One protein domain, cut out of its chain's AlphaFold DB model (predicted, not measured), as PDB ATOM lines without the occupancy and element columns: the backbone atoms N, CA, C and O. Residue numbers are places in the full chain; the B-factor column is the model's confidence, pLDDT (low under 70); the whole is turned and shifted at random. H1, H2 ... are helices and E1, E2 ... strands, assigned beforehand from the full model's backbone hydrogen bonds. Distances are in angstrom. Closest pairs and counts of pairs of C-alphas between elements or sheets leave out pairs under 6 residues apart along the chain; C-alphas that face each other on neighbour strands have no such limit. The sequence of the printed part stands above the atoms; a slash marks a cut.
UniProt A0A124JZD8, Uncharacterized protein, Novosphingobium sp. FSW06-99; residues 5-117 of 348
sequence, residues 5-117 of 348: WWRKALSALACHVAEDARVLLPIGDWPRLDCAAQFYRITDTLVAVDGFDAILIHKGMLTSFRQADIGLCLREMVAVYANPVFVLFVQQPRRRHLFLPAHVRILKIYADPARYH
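This is residues 5 to 117 of the 348 residues of an uncharacterized protein of Novosphingobium sp. FSW06-99 (UniProt A0A124JZD8). A twisted five-stranded sheet forms the core, with H1 packed on one face and H2, H3 and H4 covering the other. The short H5 lies farthest out, beyond the end of H4 and away from the sheet. The printed part has 113 residues with five named helices and five named strands, in the order H1 E1 E2 E3 H2 H3 E4 E5 H4 H5. The sheet is mixed, in the order E2 E1 E3 E5 E4, and the class is mixed, helices and strands. The whole is compact, with a radius of gyration of the C-alphas of 13.2 A and spans of 43 by 34 by 26 A.

H1, residues 5 to 16, begins at C-alpha 5 (-52.700, -20.411, 1.805) and is 16.6 A long. The strands E1, residues 22 to 26, 13.7 A, and E2, residues 36 to 40, 13.5 A, come next. E3, residues 54 to 58, 13.2 A, begins at C-alpha 54 (-47.267, -31.775, -10.903). H2, residues 59 to 64, 9.9 A, and H3, residues 67 to 76, 14.1 A, follow. E4, residues 78 to 82, 11.1 A, and E5, residues 86 to 90, 13.2 A, form a hairpin. H4, residues 101 to 111, is 14.7 A long. H5, residues 114 to 117, 6.0 A, ends at C-alpha 117 (-22.101, -14.373, -11.363).

E2 and E1 are parallel, with N 38 and O 23 2.8 A apart; E1 and E3 are parallel, with N 24 and O 54 at 2.9 A. E3 and E5 are antiparallel at 166 degrees, with N 55 and O 89 at 2.8 A; E5 and E4 are antiparallel, with N 88 and O 81 at 2.8 A. E3, H2, H3 and E4 form a split strand-helix-strand unit, two strands running the same way with E5 between them, and its crossover is right-handed. H1 lies over E5 at a height over the sheet of 8.8 A, and runs along the strands. H3 and H4 touch at Gln 67 and Ala 111, their closest C-alphas, 4.9 A, at a steep tilt of 46 degrees, opposite ways. H2 touches H4, closest at the C-alphas of Leu 62 and Leu 107, 7.7 A. Every O i to N i+4 pair is within hydrogen-bond range in H1 and H3, against 5 of 7 in H4 and 0 of 2 in H2, where 2 of 3 O i to N i+3 pairs are; H5 is too short for an O i to N i+4 pair.

The C-alphas of Asp 34 and His 117, the two farthest apart, are 42.8 A apart. The printed part has no cut, and the link E2 to E3 is long. The pLDDT is under 70 at residues 42 to 45, 93 to 99 and 116 to 117.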
ATOM      1  N   TRP A   5     -53.553 -20.213   2.979       93.25
ATOM      2  CA  TRP A   5     -52.700 -20.411   1.805       93.25
ATOM      3  C   TRP A   5     -52.572 -21.884   1.427       93.25
ATOM      4  O   TRP A   5     -52.603 -22.203   0.238       93.25
ATOM      5  N   TRP A   6     -52.503 -22.768   2.423       94.00
ATOM      6  CA  TRP A   6     -52.472 -24.219   2.231       94.00
ATOM      7  C   TRP A   6     -53.789 -24.745   1.672       94.00
ATOM      8  O   TRP A   6     -53.784 -25.493   0.700       94.00
ATOM      9  N   ARG A   7     -54.931 -24.286   2.206       94.88
ATOM     10  CA  ARG A   7     -56.252 -24.668   1.676       94.88
ATOM     11  C   ARG A   7     -56.424 -24.274   0.211       94.88
ATOM     12  O   ARG A   7     -56.942 -25.055  -0.581       94.88
ATOM     13  N   LYS A   8     -55.972 -23.074  -0.170       95.19
ATOM     14  CA  LYS A   8     -56.035 -22.631  -1.569       95.19
ATOM     15  C   LYS A   8     -55.089 -23.427  -2.475       95.19
ATOM     16  O   LYS A   8     -55.465 -23.718  -3.604       95.19
ATOM     17  N   ALA A   9     -53.900 -23.789  -1.992       95.25
ATOM     18  CA  ALA A   9     -52.983 -24.650  -2.737       95.25
ATOM     19  C   ALA A   9     -53.562 -26.061  -2.940       95.25
ATOM     20  O   ALA A   9     -53.516 -26.572  -4.051       95.25
ATOM     21  N   LEU A  10     -54.184 -26.640  -1.906       95.94
ATOM     22  CA  LEU A  10     -54.894 -27.919  -1.991       95.94
ATOM     23  C   LEU A  10     -56.036 -27.871  -3.019       95.94
ATOM     24  O   LEU A  10     -56.159 -28.766  -3.847       95.94
ATOM     25  N   SER A  11     -56.844 -26.809  -2.998       95.38
ATOM     26  CA  SER A  11     -57.925 -26.626  -3.974       95.38
ATOM     27  C   SER A  11     -57.398 -26.516  -5.408       95.38
ATOM     28  O   SER A  11     -57.986 -27.094  -6.317       95.38
ATOM     29  N   ALA A  12     -56.278 -25.816  -5.613       94.44
ATOM     30  CA  ALA A  12     -55.633 -25.744  -6.920       94.44
ATOM     31  C   ALA A  12     -55.085 -27.107  -7.369       94.44
ATOM     32  O   ALA A  12     -55.200 -27.442  -8.544       94.44
ATOM     33  N   LEU A  13     -54.535 -27.896  -6.441       94.69
ATOM     34  CA  LEU A  13     -54.079 -29.255  -6.714       94.69
ATOM     35  C   LEU A  13     -55.234 -30.124  -7.227       94.69
ATOM     36  O   LEU A  13     -55.156 -30.645  -8.332       94.69
ATOM     37  N   ALA A  14     -56.337 -30.182  -6.474       94.06
ATOM     38  CA  ALA A  14     -57.519 -30.971  -6.826       94.06
ATOM     39  C   ALA A  14     -58.165 -30.544  -8.160       94.06
ATOM     40  O   ALA A  14     -58.803 -31.347  -8.826       94.06
ATOM     41  N   CYS A  15     -58.008 -29.279  -8.562       93.56
ATOM     42  CA  CYS A  15     -58.551 -28.769  -9.822       93.56
ATOM     43  C   CYS A  15     -57.678 -29.103 -11.045       93.56
ATOM     44  O   CYS A  15     -58.178 -29.128 -12.171       93.56
ATOM     45  N   HIS A  16     -56.373 -29.301 -10.849       91.81
ATOM     46  CA  HIS A  16     -55.405 -29.330 -11.948       91.81
ATOM     47  C   HIS A  16     -54.591 -30.617 -12.060       91.81
ATOM     48  O   HIS A  16     -53.863 -30.766 -13.040       91.81
ATOM     49  N   VAL A  17     -54.692 -31.518 -11.087       92.31
ATOM     50  CA  VAL A  17     -53.895 -32.740 -11.012       92.31
ATOM     51  C   VAL A  17     -54.823 -33.947 -11.097       92.31
ATOM     52  O   VAL A  17     -55.812 -34.011 -10.372       92.31
ATOM     53  N   ALA A  18     -54.519 -34.871 -12.008       93.12
ATOM     54  CA  ALA A  18     -55.274 -36.108 -12.175       93.12
ATOM     55  C   ALA A  18     -55.039 -37.076 -11.003       93.12
ATOM     56  O   ALA A  18     -54.025 -36.991 -10.310       93.12
ATOM     57  N   GLU A  19     -55.967 -38.007 -10.786       94.06
ATOM     58  CA  GLU A  19     -55.876 -39.000  -9.704       94.06
ATOM     59  C   GLU A  19     -54.674 -39.944  -9.873       94.06
ATOM     60  O   GLU A  19     -54.079 -40.363  -8.890       94.06
ATOM     61  N   ASP A  20     -54.254 -40.233 -11.102       95.25
ATOM     62  CA  ASP A  20     -53.111 -41.098 -11.415       95.25
ATOM     63  C   ASP A  20     -51.765 -40.354 -11.488       95.25
ATOM     64  O   ASP A  20     -50.720 -40.970 -11.701       95.25
ATOM     65  N   ALA A  21     -51.765 -39.036 -11.280       96.00
ATOM     66  CA  ALA A  21     -50.576 -38.208 -11.401       96.00
ATOM     67  C   ALA A  21     -49.551 -38.462 -10.282       96.00
ATOM     68  O   ALA A  21     -49.885 -38.699  -9.115       96.00
ATOM     69  N   ARG A  22     -48.271 -38.302 -10.618       97.00
ATOM     70  CA  ARG A  22     -47.166 -38.205  -9.663       97.00
ATOM     71  C   ARG A  22     -46.953 -36.754  -9.270       97.00
ATOM     72  O   ARG A  22     -46.689 -35.893 -10.112       97.00
ATOM     73  N   VAL A  23     -47.009 -36.481  -7.971       96.88
ATOM     74  CA  VAL A  23     -46.995 -35.117  -7.439       96.88
ATOM     75  C   VAL A  23     -45.862 -34.925  -6.449       96.88
ATOM     76  O   VAL A  23     -45.693 -35.719  -5.528       96.88
ATOM     77  N   LEU A  24     -45.126 -33.828  -6.594       96.38
ATOM     78  CA  LEU A  24     -44.112 -33.401  -5.637       96.38
ATOM     79  C   LEU A  24     -44.634 -32.243  -4.776       96.38
ATOM     80  O   LEU A  24     -44.978 -31.176  -5.294       96.38
ATOM     81  N   LEU A  25     -44.677 -32.435  -3.454       96.25
ATOM     82  CA  LEU A  25     -45.281 -31.507  -2.491       96.25
ATOM     83  C   LEU A  25     -44.331 -31.159  -1.340       96.25
ATOM     84  O   LEU A  25     -43.586 -32.018  -0.887       96.25
ATOM     85  N   PRO A  26     -44.368 -29.936  -0.788       93.88
ATOM     86  CA  PRO A  26     -43.641 -29.637   0.439       93.88
ATOM     87  C   PRO A  26     -44.301 -30.375   1.607       93.88
ATOM     88  O   PRO A  26     -45.522 -30.531   1.629       93.88
ATOM     89  N   ILE A  27     -43.535 -30.794   2.609       92.00
ATOM     90  CA  ILE A  27     -44.080 -31.433   3.805       92.00
ATOM     91  C   ILE A  27     -45.023 -30.478   4.551       92.00
ATOM     92  O   ILE A  27     -44.713 -29.300   4.743       92.00
ATOM     93  N   GLY A  28     -46.170 -30.996   4.981       88.88
ATOM     94  CA  GLY A  28     -47.165 -30.276   5.768       88.88
ATOM     95  C   GLY A  28     -48.398 -31.135   6.025       88.88
ATOM     96  O   GLY A  28     -48.435 -32.298   5.622       88.88
ATOM     97  N   ASP A  29     -49.405 -30.554   6.674       86.75
ATOM     98  CA  ASP A  29     -50.634 -31.246   7.090       86.75
ATOM     99  C   ASP A  29     -51.623 -31.438   5.923       86.75
ATOM    100  O   ASP A  29     -52.784 -31.021   5.980       86.75
ATOM    101  N   TRP A  30     -51.158 -32.019   4.818       91.69
ATOM    102  CA  TRP A  30     -52.018 -32.349   3.687       91.69
ATOM    103  C   TRP A  30     -53.057 -33.398   4.102       91.69
ATOM    104  O   TRP A  30     -52.714 -34.348   4.811       91.69
ATOM    105  N   PRO A  31     -54.324 -33.277   3.663       92.69
ATOM    106  CA  PRO A  31     -55.239 -34.405   3.753       92.69
ATOM    107  C   PRO A  31     -54.722 -35.556   2.884       92.69
ATOM    108  O   PRO A  31     -53.834 -35.374   2.048       92.69
ATOM    109  N   ARG A  32     -55.315 -36.740   3.053       92.94
ATOM    110  CA  ARG A  32     -55.075 -37.846   2.128       92.94
ATOM    111  C   ARG A  32     -55.397 -37.378   0.706       92.94
ATOM    112  O   ARG A  32     -56.473 -36.834   0.472       92.94
ATOM    113  N   LEU A  33     -54.435 -37.554  -0.191       93.25
ATOM    114  CA  LEU A  33     -54.569 -37.263  -1.611       93.25
ATOM    115  C   LEU A  33     -54.823 -38.575  -2.351       93.25
ATOM    116  O   LEU A  33     -54.286 -39.610  -1.955       93.25
ATOM    117  N   ASP A  34     -55.603 -38.513  -3.423       92.94
ATOM    118  CA  ASP A  34     -55.914 -39.682  -4.255       92.94
ATOM    119  C   ASP A  34     -54.803 -40.001  -5.272       92.94
ATOM    120  O   ASP A  34     -54.840 -41.040  -5.920       92.94
ATOM    121  N   CYS A  35     -53.781 -39.141  -5.358       94.38
ATOM    122  CA  CYS A  35     -52.639 -39.256  -6.263       94.38
ATOM    123  C   CYS A  35     -51.345 -39.702  -5.567       94.38
ATOM    124  O   CYS A  35     -51.204 -39.645  -4.339       94.38
ATOM    125  N   ALA A  36     -50.359 -40.126  -6.365       95.69
ATOM    126  CA  ALA A  36     -49.052 -40.549  -5.874       95.69
ATOM    127  C   ALA A  36     -48.210 -39.335  -5.445       95.69
ATOM    128  O   ALA A  36     -47.500 -38.727  -6.248       95.69
ATOM    129  N   ALA A  37     -48.285 -38.979  -4.161       95.88
ATOM    130  CA  ALA A  37     -47.578 -37.835  -3.596       95.88
ATOM    131  C   ALA A  37     -46.213 -38.216  -2.996       95.88
ATOM    132  O   ALA A  37     -46.120 -39.057  -2.101       95.88
ATOM    133  N   GLN A  38     -45.161 -37.521  -3.429       95.00
ATOM    134  CA  GLN A  38     -43.864 -37.480  -2.761       95.00
ATOM    135  C   GLN A  38     -43.716 -36.146  -2.029       95.00
ATOM    136  O   GLN A  38     -43.980 -35.081  -2.591       95.00
ATOM    137  N   PHE A  39     -43.268 -36.200  -0.775       92.94
ATOM    138  CA  PHE A  39     -43.077 -35.010   0.048       92.94
ATOM    139  C   PHE A  39     -41.602 -34.627   0.144       92.94
ATOM    140  O   PHE A  39     -40.757 -35.503   0.313       92.94
ATOM    141  N   TYR A  40     -41.307 -33.329   0.098       90.00
ATOM    142  CA  TYR A  40     -39.976 -32.777   0.338       90.00
ATOM    143  C   TYR A  40     -39.948 -31.798   1.515       90.00
ATOM    144  O   TYR A  40     -40.937 -31.137   1.831       90.00
ATOM    145  N   ARG A  41     -38.803 -31.668   2.178       80.75
ATOM    146  CA  ARG A  41     -38.564 -30.792   3.333       80.75
ATOM    147  C   ARG A  41     -37.571 -29.686   2.985       80.75
ATOM    148  O   ARG A  41     -36.741 -29.836   2.098       80.75
ATOM    149  N   ILE A  42     -37.579 -28.607   3.775       67.25
ATOM    150  CA  ILE A  42     -36.530 -27.564   3.727       67.25
ATOM    151  C   ILE A  42     -35.127 -28.158   3.867       67.25
ATOM    152  O   ILE A  42     -34.179 -27.645   3.282       67.25
ATOM    153  N   THR A  43     -35.007 -29.203   4.682       61.59
ATOM    154  CA  THR A  43     -33.746 -29.870   5.009       61.59
ATOM    155  C   THR A  43     -33.336 -30.923   3.992       61.59
ATOM    156  O   THR A  43     -32.256 -31.488   4.137       61.59
ATOM    157  N   ASP A  44     -34.188 -31.232   3.013       63.22
ATOM    158  CA  ASP A  44     -33.828 -32.197   1.985       63.22
ATOM    159  C   ASP A  44     -32.782 -31.555   1.084       63.22
ATOM    160  O   ASP A  44     -32.909 -30.402   0.662       63.22
ATOM    161  N   THR A  45     -31.697 -32.292   0.879       56.50
ATOM    162  CA  THR A  45     -30.433 -31.738   0.408       56.50
ATOM    163  C   THR A  45     -30.537 -31.233  -1.022       56.50
ATOM    164  O   THR A  45     -29.999 -30.166  -1.294       56.50
ATOM    165  N   LEU A  46     -31.285 -31.935  -1.883       70.38
ATOM    166  CA  LEU A  46     -31.772 -31.480  -3.189       70.38
ATOM    167  C   LEU A  46     -32.982 -32.312  -3.609       70.38
ATOM    168  O   LEU A  46     -32.926 -33.540  -3.620       70.38
ATOM    169  N   VAL A  47     -34.057 -31.648  -4.013       79.88
ATOM    170  CA  VAL A  47     -35.254 -32.309  -4.532       79.88
ATOM    171  C   VAL A  47     -35.178 -32.363  -6.055       79.88
ATOM    172  O   VAL A  47     -35.228 -31.322  -6.709       79.88
ATOM    173  N   ALA A  48     -35.072 -33.566  -6.621       85.12
ATOM    174  CA  ALA A  48     -35.174 -33.756  -8.066       85.12
ATOM    175  C   ALA A  48     -36.621 -33.532  -8.533       85.12
ATOM    176  O   ALA A  48     -37.564 -34.009  -7.902       85.12
ATOM    177  N   VAL A  49     -36.786 -32.806  -9.638       89.75
ATOM    178  CA  VAL A  49     -38.100 -32.468 -10.218       89.75
ATOM    179  C   VAL A  49     -38.514 -33.394 -11.364       89.75
ATOM    180  O   VAL A  49     -39.652 -33.329 -11.825       89.75
ATOM    181  N   ASP A  50     -37.610 -34.258 -11.823       89.31
ATOM    182  CA  ASP A  50     -37.842 -35.121 -12.977       89.31
ATOM    183  C   ASP A  50     -38.881 -36.212 -12.682       89.31
ATOM    184  O   ASP A  50     -38.895 -36.830 -11.616       89.31
ATOM    185  N   GLY A  51     -39.745 -36.477 -13.664       91.88
ATOM    186  CA  GLY A  51     -40.745 -37.546 -13.592       91.88
ATOM    187  C   GLY A  51     -41.989 -37.232 -12.753       91.88
ATOM    188  O   GLY A  51     -42.743 -38.158 -12.451       91.88
ATOM    189  N   PHE A  52     -42.210 -35.967 -12.384       95.69
ATOM    190  CA  PHE A  52     -43.447 -35.506 -11.752       95.69
ATOM    191  C   PHE A  52     -44.370 -34.805 -12.751       95.69
ATOM    192  O   PHE A  52     -43.947 -33.905 -13.480       95.69
ATOM    193  N   ASP A  53     -45.651 -35.161 -12.714       95.81
ATOM    194  CA  ASP A  53     -46.708 -34.530 -13.506       95.81
ATOM    195  C   ASP A  53     -47.111 -33.177 -12.915       95.81
ATOM    196  O   ASP A  53     -47.507 -32.260 -13.635       95.81
ATOM    197  N   ALA A  54     -46.990 -33.023 -11.595       96.31
ATOM    198  CA  ALA A  54     -47.267 -31.775 -10.903       96.31
ATOM    199  C   ALA A  54     -46.275 -31.512  -9.768       96.31
ATOM    200  O   ALA A  54     -45.883 -32.410  -9.025       96.31
ATOM    201  N   ILE A  55     -45.886 -30.248  -9.608       96.75
ATOM    202  CA  ILE A  55     -44.925 -29.820  -8.591       96.75
ATOM    203  C   ILE A  55     -45.455 -28.574  -7.900       96.75
ATOM    204  O   ILE A  55     -45.607 -27.514  -8.514       96.75
ATOM    205  N   LEU A  56     -45.698 -28.682  -6.597       96.31
ATOM    206  CA  LEU A  56     -46.025 -27.541  -5.758       96.31
ATOM    207  C   LEU A  56     -44.756 -27.028  -5.078       96.31
ATOM    208  O   LEU A  56     -44.203 -27.654  -4.178       96.31
ATOM    209  N   ILE A  57     -44.304 -25.846  -5.476       94.94
ATOM    210  CA  ILE A  57     -43.104 -25.212  -4.937       94.94
ATOM    211  C   ILE A  57     -43.498 -24.240  -3.829       94.94
ATOM    212  O   ILE A  57     -44.193 -23.253  -4.080       94.94
ATOM    213  N   HIS A  58     -43.011 -24.469  -2.609       93.56
ATOM    214  CA  HIS A  58     -43.058 -23.473  -1.543       93.56
ATOM    215  C   HIS A  58     -41.924 -22.460  -1.748       93.56
ATOM    216  O   HIS A  58     -40.745 -22.797  -1.681       93.56
ATOM    217  N   LYS A  59     -42.245 -21.181  -1.951       89.75
ATOM    218  CA  LYS A  59     -41.262 -20.134  -2.297       89.75
ATOM    219  C   LYS A  59     -40.213 -19.895  -1.215       89.75
ATOM    220  O   LYS A  59     -39.072 -19.574  -1.519       89.75
ATOM    221  N   GLY A  60     -40.594 -20.073   0.049       81.94
ATOM    222  CA  GLY A  60     -39.656 -20.064   1.178       81.94
ATOM    223  C   GLY A  60     -38.719 -21.280   1.239       81.94
ATOM    224  O   GLY A  60     -37.895 -21.335   2.139       81.94
ATOM    225  N   MET A  61     -38.864 -22.242   0.320       85.19
ATOM    226  CA  MET A  61     -38.064 -23.467   0.205       85.19
ATOM    227  C   MET A  61     -37.392 -23.584  -1.175       85.19
ATOM    228  O   MET A  61     -36.978 -24.672  -1.558       85.19
ATOM    229  N   LEU A  62     -37.278 -22.494  -1.953       83.62
ATOM    230  CA  LEU A  62     -36.623 -22.536  -3.278       83.62
ATOM    231  C   LEU A  62     -35.192 -23.075  -3.214       83.62
ATOM    232  O   LEU A  62     -34.707 -23.688  -4.154       83.62
ATOM    233  N   THR A  63     -34.556 -22.874  -2.070       73.69
ATOM    234  CA  THR A  63     -33.225 -23.339  -1.699       73.69
ATOM    235  C   THR A  63     -33.081 -24.856  -1.633       73.69
ATOM    236  O   THR A  63     -31.965 -25.351  -1.696       73.69
ATOM    237  N   SER A  64     -34.189 -25.594  -1.530       79.88
ATOM    238  CA  SER A  64     -34.208 -27.062  -1.572       79.88
ATOM    239  C   SER A  64     -34.178 -27.619  -3.004       79.88
ATOM    240  O   SER A  64     -34.113 -28.830  -3.193       79.88
ATOM    241  N   PHE A  65     -34.222 -26.753  -4.023       84.56
ATOM    242  CA  PHE A  65     -34.186 -27.134  -5.435       84.56
ATOM    243  C   PHE A  65     -32.912 -26.628  -6.107       84.56
ATOM    244  O   PHE A  65     -32.483 -25.486  -5.876       84.56
ATOM    245  N   ARG A  66     -32.355 -27.422  -7.031       81.62
ATOM    246  CA  ARG A  66     -31.311 -26.911  -7.925       81.62
ATOM    247  C   ARG A  66     -31.904 -25.825  -8.815       81.62
ATOM    248  O   ARG A  66     -33.065 -25.870  -9.218       81.62
ATOM    249  N   GLN A  67     -31.091 -24.840  -9.175       82.25
ATOM    250  CA  GLN A  67     -31.533 -23.791 -10.098       82.25
ATOM    251  C   GLN A  67     -31.902 -24.362 -11.471       82.25
ATOM    252  O   GLN A  67     -32.869 -23.901 -12.072       82.25
ATOM    253  N   ALA A  68     -31.164 -25.378 -11.933       85.12
ATOM    254  CA  ALA A  68     -31.459 -26.088 -13.174       85.12
ATOM    255  C   ALA A  68     -32.861 -26.712 -13.148       85.12
ATOM    256  O   ALA A  68     -33.606 -26.532 -14.108       85.12
ATOM    257  N   ASP A  69     -33.239 -27.323 -12.022       90.75
ATOM    258  CA  ASP A  69     -34.547 -27.946 -11.795       90.75
ATOM    259  C   ASP A  69     -35.675 -26.899 -11.831       90.75
ATOM    260  O   ASP A  69     -36.661 -27.051 -12.548       90.75
ATOM    261  N   ILE A  70     -35.503 -25.756 -11.153       91.44
ATOM    262  CA  ILE A  70     -36.466 -24.641 -11.250       91.44
ATOM    263  C   ILE A  70     -36.535 -24.090 -12.680       91.44
ATOM    264  O   ILE A  70     -37.611 -23.745 -13.172       91.44
ATOM    265  N   GLY A  71     -35.391 -24.005 -13.361       90.75
ATOM    266  CA  GLY A  71     -35.309 -23.625 -14.765       90.75
ATOM    267  C   GLY A  71     -36.069 -24.592 -15.673       90.75
ATOM    268  O   GLY A  71     -36.741 -24.136 -16.595       90.75
ATOM    269  N   LEU A  72     -36.003 -25.897 -15.394       90.62
ATOM    270  CA  LEU A  72     -36.749 -26.938 -16.092       90.62
ATOM    271  C   LEU A  72     -38.255 -26.733 -15.910       90.62
ATOM    272  O   LEU A  72     -38.960 -26.574 -16.902       90.62
ATOM    273  N   CYS A  73     -38.733 -26.586 -14.667       92.69
ATOM    274  CA  CYS A  73     -40.147 -26.306 -14.392       92.69
ATOM    275  C   CYS A  73     -40.647 -25.060 -15.141       92.69
ATOM    276  O   CYS A  73     -41.747 -25.052 -15.684       92.69
ATOM    277  N   LEU A  74     -39.836 -23.997 -15.194       91.38
ATOM    278  CA  LEU A  74     -40.189 -22.755 -15.888       91.38
ATOM    279  C   LEU A  74     -40.234 -22.887 -17.419       91.38
ATOM    280  O   LEU A  74     -40.900 -22.065 -18.054       91.38
ATOM    281  N   ARG A  75     -39.511 -23.849 -18.006       90.00
ATOM    282  CA  ARG A  75     -39.467 -24.089 -19.459       90.00
ATOM    283  C   ARG A  75     -40.480 -25.134 -19.917       90.00
ATOM    284  O   ARG A  75     -41.065 -24.965 -20.980       90.00
ATOM    285  N   GLU A  76     -40.663 -26.192 -19.135       91.12
ATOM    286  CA  GLU A  76     -41.353 -27.415 -19.567       91.12
ATOM    287  C   GLU A  76     -42.725 -27.601 -18.920       91.12
ATOM    288  O   GLU A  76     -43.549 -28.359 -19.424       91.12
ATOM    289  N   MET A  77     -43.011 -26.884 -17.830       92.25
ATOM    290  CA  MET A  77     -44.284 -26.987 -17.124       92.25
ATOM    291  C   MET A  77     -45.067 -25.673 -17.167       92.25
ATOM    292  O   MET A  77     -44.531 -24.580 -17.369       92.25
ATOM    293  N   VAL A  78     -46.374 -25.765 -16.931       91.75
ATOM    294  CA  VAL A  78     -47.262 -24.602 -16.862       91.75
ATOM    295  C   VAL A  78     -47.536 -24.263 -15.402       91.75
ATOM    296  O   VAL A  78     -48.067 -25.082 -14.657       91.75
ATOM    297  N   ALA A  79     -47.220 -23.032 -14.993       93.38
ATOM    298  CA  ALA A  79     -47.667 -22.504 -13.707       93.38
ATOM    299  C   ALA A  79     -49.182 -22.243 -13.763       93.38
ATOM    300  O   ALA A  79     -49.621 -21.261 -14.366       93.38
ATOM    301  N   VAL A  80     -49.979 -23.125 -13.158       92.81
ATOM    302  CA  VAL A  80     -51.454 -23.050 -13.161       92.81
ATOM    303  C   VAL A  80     -52.009 -22.316 -11.942       92.81
ATOM    304  O   VAL A  80     -53.117 -21.790 -11.981       92.81
ATOM    305  N   TYR A  81     -51.220 -22.220 -10.871       94.00
ATOM    306  CA  TYR A  81     -51.606 -21.522  -9.650       94.00
ATOM    307  C   TYR A  81     -50.398 -20.883  -8.973       94.00
ATOM    308  O   TYR A  81     -49.308 -21.453  -8.937       94.00
ATOM    309  N   ALA A  82     -50.590 -19.698  -8.397       94.69
ATOM    310  CA  ALA A  82     -49.573 -19.056  -7.581       94.69
ATOM    311  C   ALA A  82     -50.200 -18.114  -6.546       94.69
ATOM    312  O   ALA A  82     -51.079 -17.319  -6.869       94.69
ATOM    313  N   ASN A  83     -49.710 -18.162  -5.310       93.81
ATOM    314  CA  ASN A  83     -50.095 -17.250  -4.228       93.81
ATOM    315  C   ASN A  83     -48.829 -16.687  -3.545       93.81
ATOM    316  O   ASN A  83     -47.728 -16.927  -4.047       93.81
ATOM    317  N   PRO A  84     -48.905 -15.920  -2.441       92.38
ATOM    318  CA  PRO A  84     -47.708 -15.415  -1.758       92.38
ATOM    319  C   PRO A  84     -46.711 -16.491  -1.288       92.38
ATOM    320  O   PRO A  84     -45.523 -16.198  -1.199       92.38
ATOM    321  N   VAL A  85     -47.168 -17.721  -1.048       92.12
ATOM    322  CA  VAL A  85     -46.403 -18.840  -0.473       92.12
ATOM    323  C   VAL A  85     -46.017 -19.892  -1.520       92.12
ATOM    324  O   VAL A  85     -44.873 -20.338  -1.527       92.12
ATOM    325  N   PHE A  86     -46.919 -20.252  -2.433       95.31
ATOM    326  CA  PHE A  86     -46.779 -21.396  -3.338       95.31
ATOM    327  C   PHE A  86     -46.825 -21.017  -4.821       95.31
ATOM    328  O   PHE A  86     -47.413 -19.997  -5.198       95.31
ATOM    329  N   VAL A  87     -46.242 -21.875  -5.659       95.62
ATOM    330  CA  VAL A  87     -46.463 -21.941  -7.113       95.62
ATOM    331  C   VAL A  87     -46.680 -23.403  -7.499       95.62
ATOM    332  O   VAL A  87     -45.851 -24.237  -7.155       95.62
ATOM    333  N   LEU A  88     -47.776 -23.711  -8.189       95.81
ATOM    334  CA  LEU A  88     -48.073 -25.044  -8.714       95.81
ATOM    335  C   LEU A  88     -47.747 -25.085 -10.205       95.81
ATOM    336  O   LEU A  88     -48.332 -24.328 -10.986       95.81
ATOM    337  N   PHE A  89     -46.845 -25.983 -10.576       95.25
ATOM    338  CA  PHE A  89     -46.540 -26.347 -11.953       95.25
ATOM    339  C   PHE A  89     -47.214 -27.669 -12.299       95.25
ATOM    340  O   PHE A  89     -47.228 -28.575 -11.472       95.25
ATOM    341  N   VAL A  90     -47.748 -27.780 -13.513       94.69
ATOM    342  CA  VAL A  90     -48.317 -29.022 -14.053       94.69
ATOM    343  C   VAL A  90     -47.754 -29.253 -15.453       94.69
ATOM    344  O   VAL A  90     -47.644 -28.303 -16.239       94.69
ATOM    345  N   GLN A  91     -47.381 -30.492 -15.768       92.69
ATOM    346  CA  GLN A  91     -47.050 -30.915 -17.123       92.69
ATOM    347  C   GLN A  91     -48.323 -30.828 -17.967       92.69
ATOM    348  O   GLN A  91     -49.309 -31.512 -17.704       92.69
ATOM    349  N   GLN A  92     -48.347 -29.947 -18.968       80.25
ATOM    350  CA  GLN A  92     -49.478 -29.859 -19.890       80.25
ATOM    351  C   GLN A  92     -49.003 -29.856 -21.343       80.25
ATOM    352  O   GLN A  92     -48.113 -29.074 -21.677       80.25
ATOM    353  N   PRO A  93     -49.643 -30.631 -22.241       56.53
ATOM    354  CA  PRO A  93     -49.149 -30.792 -23.603       56.53
ATOM    355  C   PRO A  93     -49.144 -29.533 -24.474       56.53
ATOM    356  O   PRO A  93     -48.373 -29.531 -25.420       56.53
ATOM    357  N   ARG A  94     -49.993 -28.508 -24.248       53.00
ATOM    358  CA  ARG A  94     -50.099 -27.277 -25.087       53.00
ATOM    359  C   ARG A  94     -51.256 -26.357 -24.628       53.00
ATOM    360  O   ARG A  94     -52.279 -26.263 -25.305       53.00
ATOM    361  N   ARG A  95     -51.153 -25.635 -23.505       55.59
ATOM    362  CA  ARG A  95     -52.113 -24.545 -23.190       55.59
ATOM    363  C   ARG A  95     -51.411 -23.224 -22.891       55.59
ATOM    364  O   ARG A  95     -50.344 -23.194 -22.288       55.59
ATOM    365  N   ARG A  96     -52.032 -22.130 -23.359       56.38
ATOM    366  CA  ARG A  96     -51.580 -20.742 -23.168       56.38
ATOM    367  C   ARG A  96     -51.391 -20.468 -21.677       56.38
ATOM    368  O   ARG A  96     -52.306 -20.703 -20.893       56.38
ATOM    369  N   HIS A  97     -50.218 -19.952 -21.318       55.09
ATOM    370  CA  HIS A  97     -49.888 -19.538 -19.960       55.09
ATOM    371  C   HIS A  97     -51.003 -18.664 -19.369       55.09
ATOM    372  O   HIS A  97     -51.326 -17.609 -19.917       55.09
ATOM    373  N   LEU A  98     -51.566 -19.083 -18.232       64.25
ATOM    374  CA  LEU A  98     -52.336 -18.179 -17.387       64.25
ATOM    375  C   LEU A  98     -51.389 -17.061 -16.938       64.25
ATOM    376  O   LEU A  98     -50.259 -17.314 -16.511       64.25
ATOM    377  N   PHE A  99     -51.814 -15.811 -17.094       61.44
ATOM    378  CA  PHE A  99     -50.989 -14.653 -16.771       61.44
ATOM    379  C   PHE A  99     -50.801 -14.583 -15.244       61.44
ATOM    380  O   PHE A  99     -51.594 -13.970 -14.536       61.44
ATOM    381  N   LEU A 100     -49.734 -15.203 -14.720       70.62
ATOM    382  CA  LEU A 100     -49.365 -15.187 -13.293       70.62
ATOM    383  C   LEU A 100     -47.979 -14.545 -13.041       70.62
ATOM    384  O   LEU A 100     -47.135 -15.137 -12.358       70.62
ATOM    385  N   PRO A 101     -47.664 -13.339 -13.563       70.25
ATOM    386  CA  PRO A 101     -46.276 -12.886 -13.629       70.25
ATOM    387  C   PRO A 101     -45.699 -12.564 -12.250       70.25
ATOM    388  O   PRO A 101     -44.548 -12.894 -11.972       70.25
ATOM    389  N   ALA A 102     -46.488 -11.936 -11.371       83.88
ATOM    390  CA  ALA A 102     -45.978 -11.383 -10.117       83.88
ATOM    391  C   ALA A 102     -45.449 -12.471  -9.171       83.88
ATOM    392  O   ALA A 102     -44.362 -12.345  -8.609       83.88
ATOM    393  N   HIS A 103     -46.194 -13.567  -9.023       86.56
ATOM    394  CA  HIS A 103     -45.857 -14.621  -8.074       86.56
ATOM    395  C   HIS A 103     -44.840 -15.635  -8.608       86.56
ATOM    396  O   HIS A 103     -44.142 -16.234  -7.791       86.56
ATOM    397  N   VAL A 104     -44.715 -15.777  -9.932       89.81
ATOM    398  CA  VAL A 104     -43.724 -16.645 -10.592       89.81
ATOM    399  C   VAL A 104     -42.390 -15.917 -10.807       89.81
ATOM    400  O   VAL A 104     -41.340 -16.550 -10.900       89.81
ATOM    401  N   ARG A 105     -42.384 -14.576 -10.823       88.19
ATOM    402  CA  ARG A 105     -41.173 -13.756 -11.001       88.19
ATOM    403  C   ARG A 105     -40.036 -14.136 -10.052       88.19
ATOM    404  O   ARG A 105     -38.883 -14.090 -10.466       88.19
ATOM    405  N   ILE A 106     -40.331 -14.514  -8.806       84.75
ATOM    406  CA  ILE A 106     -39.288 -14.913  -7.851       84.75
ATOM    407  C   ILE A 106     -38.557 -16.195  -8.282       84.75
ATOM    408  O   ILE A 106     -37.341 -16.256  -8.142       84.75
ATOM    409  N   LEU A 107     -39.251 -17.149  -8.912       89.94
ATOM    410  CA  LEU A 107     -38.636 -18.355  -9.475       89.94
ATOM    411  C   LEU A 107     -37.768 -18.014 -10.687       89.94
ATOM    412  O   LEU A 107     -36.660 -18.517 -10.805       89.94
ATOM    413  N   LYS A 108     -38.233 -17.102 -11.553       89.06
ATOM    414  CA  LYS A 108     -37.436 -16.625 -12.698       89.06
ATOM    415  C   LYS A 108     -36.141 -15.954 -12.248       89.06
ATOM    416  O   LYS A 108     -35.097 -16.190 -12.833       89.06
ATOM    417  N   ILE A 109     -36.206 -15.134 -11.196       83.50
ATOM    418  CA  ILE A 109     -35.018 -14.500 -10.606       83.50
ATOM    419  C   ILE A 109     -34.079 -15.551 -10.009       83.50
ATOM    420  O   ILE A 109     -32.865 -15.402 -10.125       83.50
ATOM    421  N   TYR A 110     -34.628 -16.585  -9.365       83.19
ATOM    422  CA  TYR A 110     -33.846 -17.678  -8.791       83.19
ATOM    423  C   TYR A 110     -33.110 -18.488  -9.870       83.19
ATOM    424  O   TYR A 110     -31.924 -18.761  -9.710       83.19
ATOM    425  N   ALA A 111     -33.785 -18.796 -10.982       87.88
ATOM    426  CA  ALA A 111     -33.255 -19.601 -12.083       87.88
ATOM    427  C   ALA A 111     -32.346 -18.840 -13.073       87.88
ATOM    428  O   ALA A 111     -31.826 -19.460 -13.993       87.88
ATOM    429  N   ASP A 112     -32.174 -17.520 -12.934       85.06
ATOM    430  CA  ASP A 112     -31.379 -16.680 -13.846       85.06
ATOM    431  C   ASP A 112     -29.861 -16.760 -13.532       85.06
ATOM    432  O   ASP A 112     -29.428 -16.224 -12.495       85.06
ATOM    433  N   PRO A 113     -29.031 -17.349 -14.424       74.00
ATOM    434  CA  PRO A 113     -27.584 -17.473 -14.229       74.00
ATOM    435  C   PRO A 113     -26.829 -16.141 -14.353       74.00
ATOM    436  O   PRO A 113     -25.801 -15.943 -13.716       74.00
ATOM    437  N   ALA A 114     -27.323 -15.164 -15.119       75.88
ATOM    438  CA  ALA A 114     -26.632 -13.876 -15.258       75.88
ATOM    439  C   ALA A 114     -26.672 -13.092 -13.940       75.88
ATOM    440  O   ALA A 114     -25.704 -12.450 -13.523       75.88
ATOM    441  N   ARG A 115     -27.778 -13.227 -13.203       70.50
ATOM    442  CA  ARG A 115     -27.860 -12.725 -11.830       70.50
ATOM    443  C   ARG A 115     -26.969 -13.507 -10.872       70.50
ATOM    444  O   ARG A 115     -26.823 -13.034  -9.753       70.50
ATOM    445  N   TYR A 116     -26.454 -14.680 -11.266       63.19
ATOM    446  CA  TYR A 116     -25.600 -15.597 -10.494       63.19
ATOM    447  C   TYR A 116     -24.165 -15.115 -10.338       63.19
ATOM    448  O   TYR A 116     -23.650 -15.054  -9.230       63.19
ATOM    449  N   HIS A 117     -23.532 -14.674 -11.415       58.41
ATOM    450  CA  HIS A 117     -22.101 -14.373 -11.363       58.41
ATOM    451  C   HIS A 117     -21.745 -13.094 -10.590       58.41
ATOM    452  O   HIS A 117     -20.652 -12.990 -10.043       58.41
TER     453      HIS A 117